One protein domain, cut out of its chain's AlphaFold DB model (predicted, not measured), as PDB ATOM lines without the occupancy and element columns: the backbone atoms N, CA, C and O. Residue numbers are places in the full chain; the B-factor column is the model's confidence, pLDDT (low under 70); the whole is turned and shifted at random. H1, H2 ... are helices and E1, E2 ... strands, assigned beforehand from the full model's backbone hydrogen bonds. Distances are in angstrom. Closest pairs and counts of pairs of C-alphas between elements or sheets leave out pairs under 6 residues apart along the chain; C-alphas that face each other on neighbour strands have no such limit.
ATOM      1  N   LYS A   3      26.457 -12.168 -25.831       45.22
ATOM      2  CA  LYS A   3      25.389 -11.996 -24.837       45.22
ATOM      3  C   LYS A   3      25.821 -10.938 -23.825       45.22
ATOM      4  O   LYS A   3      26.965 -10.971 -23.366       45.22
ATOM      5  N   TYR A   4      24.926 -10.023 -23.457       39.34
ATOM      6  CA  TYR A   4      25.170  -9.133 -22.322       39.34
ATOM      7  C   TYR A   4      25.342 -10.011 -21.063       39.34
ATOM      8  O   TYR A   4      24.478 -10.832 -20.776       39.34
ATOM      9  N   ASP A   5      26.470  -9.877 -20.354       39.72
ATOM     10  CA  ASP A   5      26.832 -10.651 -19.143       39.72
ATOM     11  C   ASP A   5      27.435 -12.072 -19.340       39.72
ATOM     12  O   ASP A   5      27.441 -12.871 -18.407       39.72
ATOM     13  N   SER A   6      27.998 -12.421 -20.512       43.12
ATOM     14  CA  SER A   6      28.683 -13.722 -20.709       43.12
ATOM     15  C   SER A   6      30.046 -13.620 -21.408       43.12
ATOM     16  O   SER A   6      30.173 -12.984 -22.450       43.12
ATOM     17  N   ASP A   7      31.051 -14.325 -20.872       43.81
ATOM     18  CA  ASP A   7      32.414 -14.480 -21.427       43.81
ATOM     19  C   ASP A   7      32.477 -15.484 -22.608       43.81
ATOM     20  O   ASP A   7      33.540 -15.743 -23.171       43.81
ATOM     21  N   TYR A   8      31.342 -16.086 -22.989       41.66
ATOM     22  CA  TYR A   8      31.265 -17.070 -24.073       41.66
ATOM     23  C   TYR A   8      30.922 -16.415 -25.414       41.66
ATOM     24  O   TYR A   8      29.820 -15.903 -25.611       41.66
ATOM     25  N   TYR A   9      31.858 -16.504 -26.357       50.50
ATOM     26  CA  TYR A   9      31.678 -16.157 -27.764       50.50
ATOM     27  C   TYR A   9      31.574 -17.442 -28.593       50.50
ATOM     28  O   TYR A   9      32.453 -18.301 -28.550       50.50
ATOM     29  N   SER A  10      30.499 -17.581 -29.364       49.22
ATOM     30  CA  SER A  10      30.419 -18.555 -30.451       49.22
ATOM     31  C   SER A  10      30.379 -17.802 -31.777       49.22
ATOM     32  O   SER A  10      29.536 -16.928 -32.006       49.22
ATOM     33  N   GLU A  11      31.346 -18.107 -32.639       51.03
ATOM     34  CA  GLU A  11      31.329 -17.682 -34.035       51.03
ATOM     35  C   GLU A  11      30.407 -18.634 -34.796       51.03
ATOM     36  O   GLU A  11      30.676 -19.833 -34.907       51.03
ATOM     37  N   ILE A  12      29.281 -18.113 -35.276       59.44
ATOM     38  CA  ILE A  12      28.320 -18.895 -36.050       59.44
ATOM     39  C   ILE A  12      28.742 -18.829 -37.518       59.44
ATOM     40  O   ILE A  12      28.854 -17.748 -38.092       59.44
ATOM     41  N   GLN A  13      28.971 -19.988 -38.139       53.78
ATOM     42  CA  GLN A  13      29.141 -20.064 -39.588       53.78
ATOM     43  C   GLN A  13      27.770 -20.162 -40.257       53.78
ATOM     44  O   GLN A  13      27.072 -21.170 -40.128       53.78
ATOM     45  N   PHE A  14      27.381 -19.106 -40.967       62.59
ATOM     46  CA  PHE A  14      26.132 -19.058 -41.723       62.59
ATOM     47  C   PHE A  14      26.248 -19.916 -42.986       62.59
ATOM     48  O   PHE A  14      27.172 -19.738 -43.779       62.59
ATOM     49  N   ILE A  15      25.315 -20.850 -43.185       62.97
ATOM     50  CA  ILE A  15      25.311 -21.722 -44.372       62.97
ATOM     51  C   ILE A  15      24.700 -20.986 -45.559       62.97
ATOM     52  O   ILE A  15      25.117 -21.178 -46.699       62.97
ATOM     53  N   ASN A  16      23.716 -20.134 -45.282       67.75
ATOM     54  CA  ASN A  16      23.060 -19.323 -46.283       67.75
ATOM     55  C   ASN A  16      22.570 -18.019 -45.653       67.75
ATOM     56  O   ASN A  16      22.115 -18.007 -44.507       67.75
ATOM     57  N   MET A  17      22.638 -16.939 -46.424       76.44
ATOM     58  CA  MET A  17      22.096 -15.632 -46.057       76.44
ATOM     59  C   MET A  17      21.095 -15.224 -47.128       76.44
ATOM     60  O   MET A  17      21.429 -15.197 -48.314       76.44
ATOM     61  N   LYS A  18      19.864 -14.916 -46.722       80.88
ATOM     62  CA  LYS A  18      18.827 -14.387 -47.616       80.88
ATOM     63  C   LYS A  18      18.446 -12.998 -47.139       80.88
ATOM     64  O   LYS A  18      18.074 -12.848 -45.980       80.88
ATOM     65  N   ALA A  19      18.547 -12.014 -48.028       86.25
ATOM     66  CA  ALA A  19      18.079 -10.660 -47.768       86.25
ATOM     67  C   ALA A  19      16.708 -10.420 -48.400       86.25
ATOM     68  O   ALA A  19      16.487 -10.761 -49.563       86.25
ATOM     69  N   GLU A  20      15.839  -9.764 -47.646       88.00
ATOM     70  CA  GLU A  20      14.635  -9.097 -48.119       88.00
ATOM     71  C   GLU A  20      14.824  -7.590 -47.918       88.00
ATOM     72  O   GLU A  20      15.255  -7.152 -46.853       88.00
ATOM     73  N   VAL A  21      14.584  -6.807 -48.970       88.81
ATOM     74  CA  VAL A  21      14.811  -5.357 -48.976       88.81
ATOM     75  C   VAL A  21      13.465  -4.661 -49.080       88.81
ATOM     76  O   VAL A  21      12.760  -4.832 -50.075       88.81
ATOM     77  N   GLU A  22      13.140  -3.847 -48.085       87.25
ATOM     78  CA  GLU A  22      11.938  -3.027 -48.047       87.25
ATOM     79  C   GLU A  22      12.301  -1.539 -48.074       87.25
ATOM     80  O   GLU A  22      13.101  -1.045 -47.280       87.25
ATOM     81  N   PHE A  23      11.689  -0.798 -48.996       86.19
ATOM     82  CA  PHE A  23      11.822   0.654 -49.069       86.19
ATOM     83  C   PHE A  23      10.661   1.282 -48.307       86.19
ATOM     84  O   PHE A  23       9.500   1.027 -48.636       86.19
ATOM     85  N   ARG A  24      10.952   2.113 -47.301       85.12
ATOM     86  CA  ARG A  24       9.887   2.808 -46.571       85.12
ATOM     87  C   ARG A  24       9.217   3.851 -47.457       85.12
ATOM     88  O   ARG A  24       9.865   4.479 -48.293       85.12
ATOM     89  N   GLU A  25       7.923   4.075 -47.234       79.19
ATOM     90  CA  GLU A  25       7.102   4.996 -48.039       79.19
ATOM     91  C   GLU A  25       7.617   6.445 -48.027       79.19
ATOM     92  O   GLU A  25       7.427   7.179 -48.994       79.19
ATOM     93  N   ASP A  26       8.299   6.862 -46.955       80.75
ATOM     94  CA  ASP A  26       8.931   8.182 -46.854       80.75
ATOM     95  C   ASP A  26      10.190   8.338 -47.732       80.75
ATOM     96  O   ASP A  26      10.666   9.459 -47.933       80.75
ATOM     97  N   GLY A  27      10.720   7.233 -48.271       75.56
ATOM     98  CA  GLY A  27      11.887   7.193 -49.150       75.56
ATOM     99  C   GLY A  27      13.214   7.554 -48.477       75.56
ATOM    100  O   GLY A  27      14.224   7.666 -49.168       75.56
ATOM    101  N   GLN A  28      13.244   7.760 -47.157       82.81
ATOM    102  CA  GLN A  28      14.462   8.115 -46.421       82.81
ATOM    103  C   GLN A  28      15.202   6.882 -45.909       82.81
ATOM    104  O   GLN A  28      16.418   6.954 -45.701       82.81
ATOM    105  N   TRP A  29      14.483   5.771 -45.737       88.06
ATOM    106  CA  TRP A  29      14.989   4.553 -45.116       88.06
ATOM    107  C   TRP A  29      14.747   3.314 -45.974       88.06
ATOM    108  O   TRP A  29      13.714   3.170 -46.631       88.06
ATOM    109  N   ILE A  30      15.719   2.413 -45.919       88.69
ATOM    110  CA  ILE A  30      15.703   1.102 -46.553       88.69
ATOM    111  C   ILE A  30      15.963   0.087 -45.446       88.69
ATOM    112  O   ILE A  30      17.017   0.124 -44.809       88.69
ATOM    113  N   ASP A  31      15.013  -0.802 -45.220       90.88
ATOM    114  CA  ASP A  31      15.135  -1.891 -44.263       90.88
ATOM    115  C   ASP A  31      15.606  -3.145 -45.006       90.88
ATOM    116  O   ASP A  31      15.039  -3.534 -46.026       90.88
ATOM    117  N   ILE A  32      16.674  -3.771 -44.521       89.50
ATOM    118  CA  ILE A  32      17.218  -5.011 -45.075       89.50
ATOM    119  C   ILE A  32      17.100  -6.084 -44.003       89.50
ATOM    120  O   ILE A  32      17.867  -6.101 -43.037       89.50
ATOM    121  N   PHE A  33      16.149  -6.990 -44.186       89.56
ATOM    122  CA  PHE A  33      15.971  -8.156 -43.335       89.56
ATOM    123  C   PHE A  33      16.851  -9.287 -43.844       89.56
ATOM    124  O   PHE A  33      16.702  -9.742 -44.973       89.56
ATOM    125  N   ILE A  34      17.774  -9.754 -43.013       86.69
ATOM    126  CA  ILE A  34      18.684 -10.849 -43.335       86.69
ATOM    127  C   ILE A  34      18.282 -12.054 -42.494       86.69
ATOM    128  O   ILE A  34      18.470 -12.077 -41.279       86.69
ATOM    129  N   GLY A  35      17.728 -13.064 -43.154       82.81
ATOM    130  CA  GLY A  35      17.513 -14.378 -42.567       82.81
ATOM    131  C   GLY A  35      18.782 -15.216 -42.668       82.81
ATOM    132  O   GLY A  35      19.381 -15.317 -43.747       82.81
ATOM    133  N   PHE A  36      19.173 -15.843 -41.561       79.56
ATOM    134  CA  PHE A  36      20.289 -16.778 -41.531       79.56
ATOM    135  C   PHE A  36      19.765 -18.213 -41.537       79.56
ATOM    136  O   PHE A  36      19.014 -18.613 -40.650       79.56
ATOM    137  N   GLU A  37      20.192 -19.022 -42.507       67.06
ATOM    138  CA  GLU A  37      20.024 -20.473 -42.406       67.06
ATOM    139  C   GLU A  37      21.258 -21.045 -41.700       67.06
ATOM    140  O   GLU A  37      22.378 -21.032 -42.225       67.06
ATOM    141  N   VAL A  38      21.046 -21.541 -40.482       64.50
ATOM    142  CA  VAL A  38      22.044 -22.288 -39.711       64.50
ATOM    143  C   VAL A  38      21.825 -23.789 -39.899       64.50
ATOM    144  O   VAL A  38      20.705 -24.243 -40.144       64.50
ATOM    145  N   ALA A  39      22.884 -24.597 -39.789       57.16
ATOM    146  CA  ALA A  39      22.711 -26.050 -39.807       57.16
ATOM    147  C   ALA A  39      21.832 -26.486 -38.624       57.16
ATOM    148  O   ALA A  39      21.995 -25.941 -37.531       57.16
ATOM    149  N   PRO A  40      21.007 -27.536 -38.778       54.03
ATOM    150  CA  PRO A  40      20.158 -28.059 -37.703       54.03
ATOM    151  C   PRO A  40      20.925 -28.546 -36.457       54.03
ATOM    152  O   PRO A  40      20.314 -28.759 -35.420       54.03
ATOM    153  N   ASN A  41      22.251 -28.711 -36.546       54.88
ATOM    154  CA  ASN A  41      23.138 -29.087 -35.437       54.88
ATOM    155  C   ASN A  41      24.037 -27.934 -34.954       54.88
ATOM    156  O   ASN A  41      25.006 -28.168 -34.233       54.88
ATOM    157  N   THR A  42      23.769 -26.700 -35.378       55.03
ATOM    158  CA  THR A  42      24.526 -25.546 -34.889       55.03
ATOM    159  C   THR A  42      24.060 -25.258 -33.466       55.03
ATOM    160  O   THR A  42      22.853 -25.117 -33.267       55.03
ATOM    161  N   PRO A  43      24.962 -25.178 -32.473       52.00
ATOM    162  CA  PRO A  43      24.588 -24.794 -31.122       52.00
ATOM    163  C   PRO A  43      24.245 -23.300 -31.116       52.00
ATOM    164  O   PRO A  43      25.072 -22.455 -30.775       52.00
ATOM    165  N   LEU A  44      23.023 -22.966 -31.531       56.59
ATOM    166  CA  LEU A  44      22.361 -21.766 -31.039       56.59
ATOM    167  C   LEU A  44      22.280 -21.928 -29.518       56.59
ATOM    168  O   LEU A  44      21.986 -23.021 -29.028       56.59
ATOM    169  N   SER A  45      22.602 -20.881 -28.756       55.25
ATOM    170  CA  SER A  45      22.301 -20.888 -27.322       55.25
ATOM    171  C   SER A  45      20.821 -21.246 -27.151       55.25
ATOM    172  O   SER A  45      20.014 -20.734 -27.919       55.25
ATOM    173  N   ASP A  46      20.466 -22.097 -26.179       53.03
ATOM    174  CA  ASP A  46      19.103 -22.637 -25.944       53.03
ATOM    175  C   ASP A  46      17.960 -21.591 -25.968       53.03
ATOM    176  O   ASP A  46      16.785 -21.942 -26.066       53.03
ATOM    177  N   GLU A  47      18.291 -20.306 -25.870       53.84
ATOM    178  CA  GLU A  47      17.360 -19.182 -25.868       53.84
ATOM    179  C   GLU A  47      17.085 -18.568 -27.251       53.84
ATOM    180  O   GLU A  47      16.085 -17.871 -27.375       53.84
ATOM    181  N   MET A  48      17.903 -18.827 -28.282       59.06
ATOM    182  CA  MET A  48      17.688 -18.303 -29.640       59.06
ATOM    183  C   MET A  48      17.022 -19.340 -30.535       59.06
ATOM    184  O   MET A  48      17.577 -20.409 -30.802       59.06
ATOM    185  N   LYS A  49      15.827 -19.008 -31.024       60.53
ATOM    186  CA  LYS A  49      15.020 -19.894 -31.873       60.53
ATOM    187  C   LYS A  49      15.305 -19.678 -33.349       60.53
ATOM    188  O   LYS A  49      15.414 -20.652 -34.089       60.53
ATOM    189  N   GLU A  50      15.417 -18.421 -33.765       69.56
ATOM    190  CA  GLU A  50      15.568 -18.039 -35.170       69.56
ATOM    191  C   GLU A  50      16.358 -16.738 -35.256       69.56
ATOM    192  O   GLU A  50      15.818 -15.653 -35.055       69.56
ATOM    193  N   LEU A  51      17.648 -16.848 -35.562       77.69
ATOM    194  CA  LEU A  51      18.510 -15.687 -35.711       77.69
ATOM    195  C   LEU A  51      18.222 -14.988 -37.044       77.69
ATOM    196  O   LEU A  51      18.277 -15.605 -38.111       77.69
ATOM    197  N   SER A  52      17.992 -13.682 -36.986       85.25
ATOM    198  CA  SER A  52      17.950 -12.799 -38.151       85.25
ATOM    199  C   SER A  52      18.576 -11.441 -37.827       85.25
ATOM    200  O   SER A  52      18.896 -11.128 -36.680       85.25
ATOM    201  N   ALA A  53      18.844 -10.646 -38.857       87.44
ATOM    202  CA  ALA A  53      19.327  -9.280 -38.715       87.44
ATOM    203  C   ALA A  53      18.381  -8.321 -39.423       87.44
ATOM    204  O   ALA A  53      17.847  -8.639 -40.481       87.44
ATOM    205  N   LEU A  54      18.241  -7.123 -38.874       89.81
ATOM    206  CA  LEU A  54      17.669  -5.986 -39.576       89.81
ATOM    207  C   LEU A  54      18.748  -4.912 -39.704       89.81
ATOM    208  O   LEU A  54      19.282  -4.423 -38.707       89.81
ATOM    209  N   LEU A  55      19.079  -4.560 -40.943       90.50
ATOM    210  CA  LEU A  55      19.938  -3.425 -41.248       90.50
ATOM    211  C   LEU A  55      19.068  -2.277 -41.730       90.50
ATOM    212  O   LEU A  55      18.328  -2.428 -42.697       90.50
ATOM    213  N   ILE A  56      19.188  -1.125 -41.083       89.81
ATOM    214  CA  ILE A  56      18.509   0.090 -41.531       89.81
ATOM    215  C   ILE A  56      19.534   0.916 -42.286       89.81
ATOM    216  O   ILE A  56      20.565   1.298 -41.727       89.81
ATOM    217  N   CYS A  57      19.252   1.192 -43.551       89.50
ATOM    218  CA  CYS A  57      20.058   2.047 -44.404       89.50
ATOM    219  C   CYS A  57      19.326   3.351 -44.696       89.50
ATOM    220  O   CYS A  57      18.099   3.405 -44.716       89.50
ATOM    221  N   ASN A  58      20.082   4.412 -44.950       88.69
ATOM    222  CA  ASN A  58      19.515   5.629 -45.516       88.69
ATOM    223  C   ASN A  58      19.257   5.476 -47.029       88.69
ATOM    224  O   ASN A  58      19.692   4.509 -47.653       88.69
ATOM    225  N   ALA A  59      18.630   6.480 -47.639       84.19
ATOM    226  CA  ALA A  59      18.370   6.531 -49.083       84.19
ATOM    227  C   ALA A  59      19.624   6.410 -49.981       84.19
ATOM    228  O   ALA A  59      19.506   6.106 -51.163       84.19
ATOM    229  N   ALA A  60      20.827   6.644 -49.443       82.62
ATOM    230  CA  ALA A  60      22.087   6.454 -50.164       82.62
ATOM    231  C   ALA A  60      22.635   5.014 -50.066       82.62
ATOM    232  O   ALA A  60      23.678   4.722 -50.648       82.62
ATOM    233  N   GLY A  61      21.960   4.124 -49.331       83.12
ATOM    234  CA  GLY A  61      22.399   2.751 -49.077       83.12
ATOM    235  C   GLY A  61      23.434   2.623 -47.955       83.12
ATOM    236  O   GLY A  61      23.985   1.546 -47.762       83.12
ATOM    237  N   HIS A  62      23.712   3.689 -47.195       85.62
ATOM    238  CA  HIS A  62      24.605   3.593 -46.039       85.62
ATOM    239  C   HIS A  62      23.853   3.037 -44.832       85.62
ATOM    240  O   HIS A  62      22.849   3.622 -44.412       85.62
ATOM    241  N   ILE A  63      24.376   1.960 -44.245       88.62
ATOM    242  CA  ILE A  63      23.836   1.371 -43.018       88.62
ATOM    243  C   ILE A  63      24.019   2.357 -41.863       88.62
ATOM    244  O   ILE A  63      25.132   2.790 -41.559       88.62
ATOM    245  N   VAL A  64      22.915   2.707 -41.210       90.19
ATOM    246  CA  VAL A  64      22.892   3.559 -40.016       90.19
ATOM    247  C   VAL A  64      22.696   2.751 -38.736       90.19
ATOM    248  O   VAL A  64      23.059   3.224 -37.660       90.19
ATOM    249  N   GLN A  65      22.136   1.540 -38.836       88.69
ATOM    250  CA  GLN A  65      21.837   0.700 -37.681       88.69
ATOM    251  C   GLN A  65      21.885  -0.793 -38.027       88.69
ATOM    252  O   GLN A  65      21.435  -1.205 -39.094       88.69
ATOM    253  N   TRP A  66      22.387  -1.590 -37.080       88.69
ATOM    254  CA  TRP A  66      22.360  -3.053 -37.097       88.69
ATOM    255  C   TRP A  66      21.542  -3.527 -35.899       88.69
ATOM    256  O   TRP A  66      21.898  -3.215 -34.761       88.69
ATOM    257  N   VAL A  67      20.475  -4.276 -36.152       88.31
ATOM    258  CA  VAL A  67      19.588  -4.833 -35.127       88.31
ATOM    259  C   VAL A  67      19.657  -6.352 -35.201       88.31
ATOM    260  O   VAL A  67      19.497  -6.930 -36.278       88.31
ATOM    261  N   VAL A  68      19.922  -6.993 -34.064       85.94
ATOM    262  CA  VAL A  68      19.826  -8.449 -33.930       85.94
ATOM    263  C   VAL A  68      18.370  -8.796 -33.666       85.94
ATOM    264  O   VAL A  68      17.757  -8.243 -32.753       85.94
ATOM    265  N   LEU A  69      17.838  -9.733 -34.438       84.25
ATOM    266  CA  LEU A  69      16.500 -10.259 -34.251       84.25
ATOM    267  C   LEU A  69      16.578 -11.728 -33.819       84.25
ATOM    268  O   LEU A  69      17.348 -12.510 -34.377       84.25
ATOM    269  N   ASP A  70      15.758 -12.098 -32.838       80.81
ATOM    270  CA  ASP A  70      15.462 -13.490 -32.493       80.81
ATOM    271  C   ASP A  70      13.965 -13.745 -32.701       80.81
ATOM    272  O   ASP A  70      13.119 -13.045 -32.141       80.81
ATOM    273  N   ALA A  71      13.629 -14.699 -33.572       74.06
ATOM    274  CA  ALA A  71      12.264 -14.965 -34.032       74.06
ATOM    275  C   ALA A  71      11.531 -13.705 -34.541       74.06
ATOM    276  O   ALA A  71      10.328 -13.537 -34.335       74.06
ATOM    277  N   GLY A  72      12.270 -12.795 -35.189       70.19
ATOM    278  CA  GLY A  72      11.743 -11.526 -35.700       70.19
ATOM    279  C   GLY A  72      11.490 -10.459 -34.629       70.19
ATOM    280  O   GLY A  72      10.904  -9.423 -34.936       70.19
ATOM    281  N   CYS A  73      11.920 -10.689 -33.387       73.50
ATOM    282  CA  CYS A  73      11.806  -9.740 -32.284       73.50
ATOM    283  C   CYS A  73      13.173  -9.135 -31.943       73.50
ATOM    284  O   CYS A  73      14.185  -9.828 -32.024       73.50
ATOM    285  N   ASP A  74      13.199  -7.859 -31.546       75.94
ATOM    286  CA  ASP A  74      14.424  -7.192 -31.085       75.94
ATOM    287  C   ASP A  74      15.036  -7.972 -29.916       75.94
ATOM    288  O   ASP A  74      14.348  -8.338 -28.957       75.94
ATOM    289  N   SER A  75      16.322  -8.281 -30.050       74.50
ATOM    290  CA  SER A  75      17.065  -9.078 -29.091       74.50
ATOM    291  C   SER A  75      18.049  -8.203 -28.321       74.50
ATOM    292  O   SER A  75      18.667  -7.295 -28.869       74.50
ATOM    293  N   GLU A  76      18.296  -8.535 -27.056       75.44
ATOM    294  CA  GLU A  76      19.285  -7.856 -26.201       75.44
ATOM    295  C   GLU A  76      20.751  -8.064 -26.637       75.44
ATOM    296  O   GLU A  76      21.685  -7.506 -26.055       75.44
ATOM    297  N   TYR A  77      20.962  -8.879 -27.667       72.00
ATOM    298  CA  TYR A  77      22.262  -9.225 -28.209       72.00
ATOM    299  C   TYR A  77      22.721  -8.185 -29.223       72.00
ATOM    300  O   TYR A  77      21.933  -7.539 -29.909       72.00
ATOM    301  N   GLN A  78      24.035  -8.060 -29.373       76.50
ATOM    302  CA  GLN A  78      24.626  -7.218 -30.405       76.50
ATOM    303  C   GLN A  78      25.573  -8.028 -31.277       76.50
ATOM    304  O   GLN A  78      26.302  -8.903 -30.796       76.50
ATOM    305  N   PHE A  79      25.582  -7.692 -32.567       78.56
ATOM    306  CA  PHE A  79      26.585  -8.200 -33.489       78.56
ATOM    307  C   PHE A  79      27.978  -7.732 -33.069       78.56
ATOM    308  O   PHE A  79      28.183  -6.564 -32.708       78.56
ATOM    309  N   THR A  80      28.943  -8.639 -33.163       79.00
ATOM    310  CA  THR A  80      30.360  -8.321 -32.991       79.00
ATOM    311  C   THR A  80      30.858  -7.436 -34.144       79.00
ATOM    312  O   THR A  80      30.199  -7.331 -35.184       79.00
ATOM    313  N   PRO A  81      32.017  -6.767 -34.000       78.69
ATOM    314  CA  PRO A  81      32.602  -5.982 -35.088       78.69
ATOM    315  C   PRO A  81      32.811  -6.789 -36.380       78.69
ATOM    316  O   PRO A  81      32.489  -6.293 -37.459       78.69
ATOM    317  N   ASP A  82      33.278  -8.034 -36.275       76.19
ATOM    318  CA  ASP A  82      33.468  -8.928 -37.422       76.19
ATOM    319  C   ASP A  82      32.141  -9.318 -38.089       76.19
ATOM    320  O   ASP A  82      32.037  -9.291 -39.315       76.19
ATOM    321  N   GLU A  83      31.092  -9.601 -37.310       77.62
ATOM    322  CA  GLU A  83      29.749  -9.882 -37.840       77.62
ATOM    323  C   GLU A  83      29.175  -8.657 -38.563       77.62
ATOM    324  O   GLU A  83      28.646  -8.770 -39.667       77.62
ATOM    325  N   LYS A  84      29.344  -7.454 -37.997       83.75
ATOM    326  CA  LYS A  84      28.948  -6.201 -38.661       83.75
ATOM    327  C   LYS A  84      29.696  -6.000 -39.974       83.75
ATOM    328  O   LYS A  84      29.081  -5.568 -40.949       83.75
ATOM    329  N   ALA A  85      30.989  -6.320 -40.027       82.44
ATOM    330  CA  ALA A  85      31.771  -6.246 -41.257       82.44
ATOM    331  C   ALA A  85      31.262  -7.232 -42.324       82.44
ATOM    332  O   ALA A  85      31.098  -6.838 -43.477       82.44
ATOM    333  N   GLN A  86      30.936  -8.472 -41.945       79.56
ATOM    334  CA  GLN A  86      30.340  -9.461 -42.855       79.56
ATOM    335  C   GLN A  86      28.975  -9.005 -43.389       79.56
ATOM    336  O   GLN A  86      28.731  -9.078 -44.592       79.56
ATOM    337  N   LEU A  87      28.109  -8.486 -42.513       83.94
ATOM    338  CA  LEU A  87      26.785  -7.982 -42.887       83.94
ATOM    339  C   LEU A  87      26.871  -6.756 -43.796       83.94
ATOM    340  O   LEU A  87      26.091  -6.631 -44.733       83.94
ATOM    341  N   THR A  88      27.841  -5.881 -43.539       85.19
ATOM    342  CA  THR A  88      28.089  -4.697 -44.368       85.19
ATOM    343  C   THR A  88      28.557  -5.111 -45.756       85.19
ATOM    344  O   THR A  88      27.939  -4.713 -46.734       85.19
ATOM    345  N   ALA A  89      29.557  -5.993 -45.850       84.25
ATOM    346  CA  ALA A  89      30.042  -6.500 -47.132       84.25
ATOM    347  C   ALA A  89      28.945  -7.238 -47.923       84.25
ATOM    348  O   ALA A  89      28.873  -7.129 -49.146       84.25
ATOM    349  N   PHE A  90      28.070  -7.974 -47.231       83.88
ATOM    350  CA  PHE A  90      26.915  -8.618 -47.851       83.88
ATOM    351  C   PHE A  90      25.907  -7.591 -48.382       83.88
ATOM    352  O   PHE A  90      25.494  -7.693 -49.535       83.88
ATOM    353  N   ALA A  91      25.552  -6.583 -47.579       83.50
ATOM    354  CA  ALA A  91      24.620  -5.527 -47.964       83.50
ATOM    355  C   ALA A  91      25.155  -4.635 -49.097       83.50
ATOM    356  O   ALA A  91      24.391  -4.261 -49.978       83.50
ATOM    357  N   GLU A  92      26.457  -4.343 -49.133       81.88
ATOM    358  CA  GLU A  92      27.106  -3.629 -50.244       81.88
ATOM    359  C   GLU A  92      27.077  -4.430 -51.555       81.88
ATOM    360  O   GLU A  92      27.078  -3.852 -52.642       81.88
ATOM    361  N   GLY A  93      27.042  -5.763 -51.466       79.19
ATOM    362  CA  GLY A  93      26.843  -6.646 -52.613       79.19
ATOM    363  C   GLY A  93      25.394  -6.698 -53.108       79.19
ATOM    364  O   GLY A  93      25.154  -7.161 -54.226       79.19
ATOM    365  N   LEU A  94      24.428  -6.229 -52.309       77.19
ATOM    366  CA  LEU A  94      23.051  -6.059 -52.752       77.19
ATOM    367  C   LEU A  94      22.983  -4.819 -53.645       77.19
ATOM    368  O   LEU A  94      23.455  -3.739 -53.297       77.19
TER     369      LEU A  94
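This is residues 3 to 94 of the 101 residues of an uncharacterized protein of Paenibacillus swuensis (UniProt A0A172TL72). Four antiparallel strands make one twisted sheet, and a single helix, H1, packs slantwise on one face of it, making two layers. The sheet is a meander, each strand the antiparallel neighbour of the one before, in the order E1 E2 E3 E4. The printed part has 92 residues, with four named strands and then one named helix along the chain; its class is mixed, with 45 residues, under half, in named elements. It is compact, with a radius of gyration of the C-alphas of 13.6 A and spans of 39 by 27 by 22 A.

Start at residue 3 and pass 13 residues with no named element to E1, residues 16 to 23, an edge strand. It forms a hairpin with E2, residues 29 to 37; look at N 20 and O 33, 2.8 A apart. E2 forms a hairpin with E3, residues 51 to 58, where N 32 and O 55 are 2.8 A apart. E3 forms a hairpin with E4, residues 63 to 70, the other edge strand; there N 54 and O 67 are 2.9 A apart. E1 and E4 are apart. H1, residues 81 to 92, is on the sheet at a height of 8.8 A; its closest C-alphas to E4 are those of Lys 84 and Trp 66, 7.5 A apart. Every O i to N i+4 pair in H1 is within hydrogen-bond range.

Find C-alpha 16 at (23.060, -19.323, -46.283), where E1 begins its 23.1 A. E2 measures 25.7 A, E3 23.5 A, E4 20.0 A and H1 16.3 A, ending at C-alpha 92, (27.106, -3.629, -50.244).

The C-alphas farthest apart, of Asp 7 and Glu 25, are 41.6 A apart. The printed part has no cut, and the link E2 to E3 is long. Look for pLDDT under 70 in residues 3 to 16 and 37 to 50.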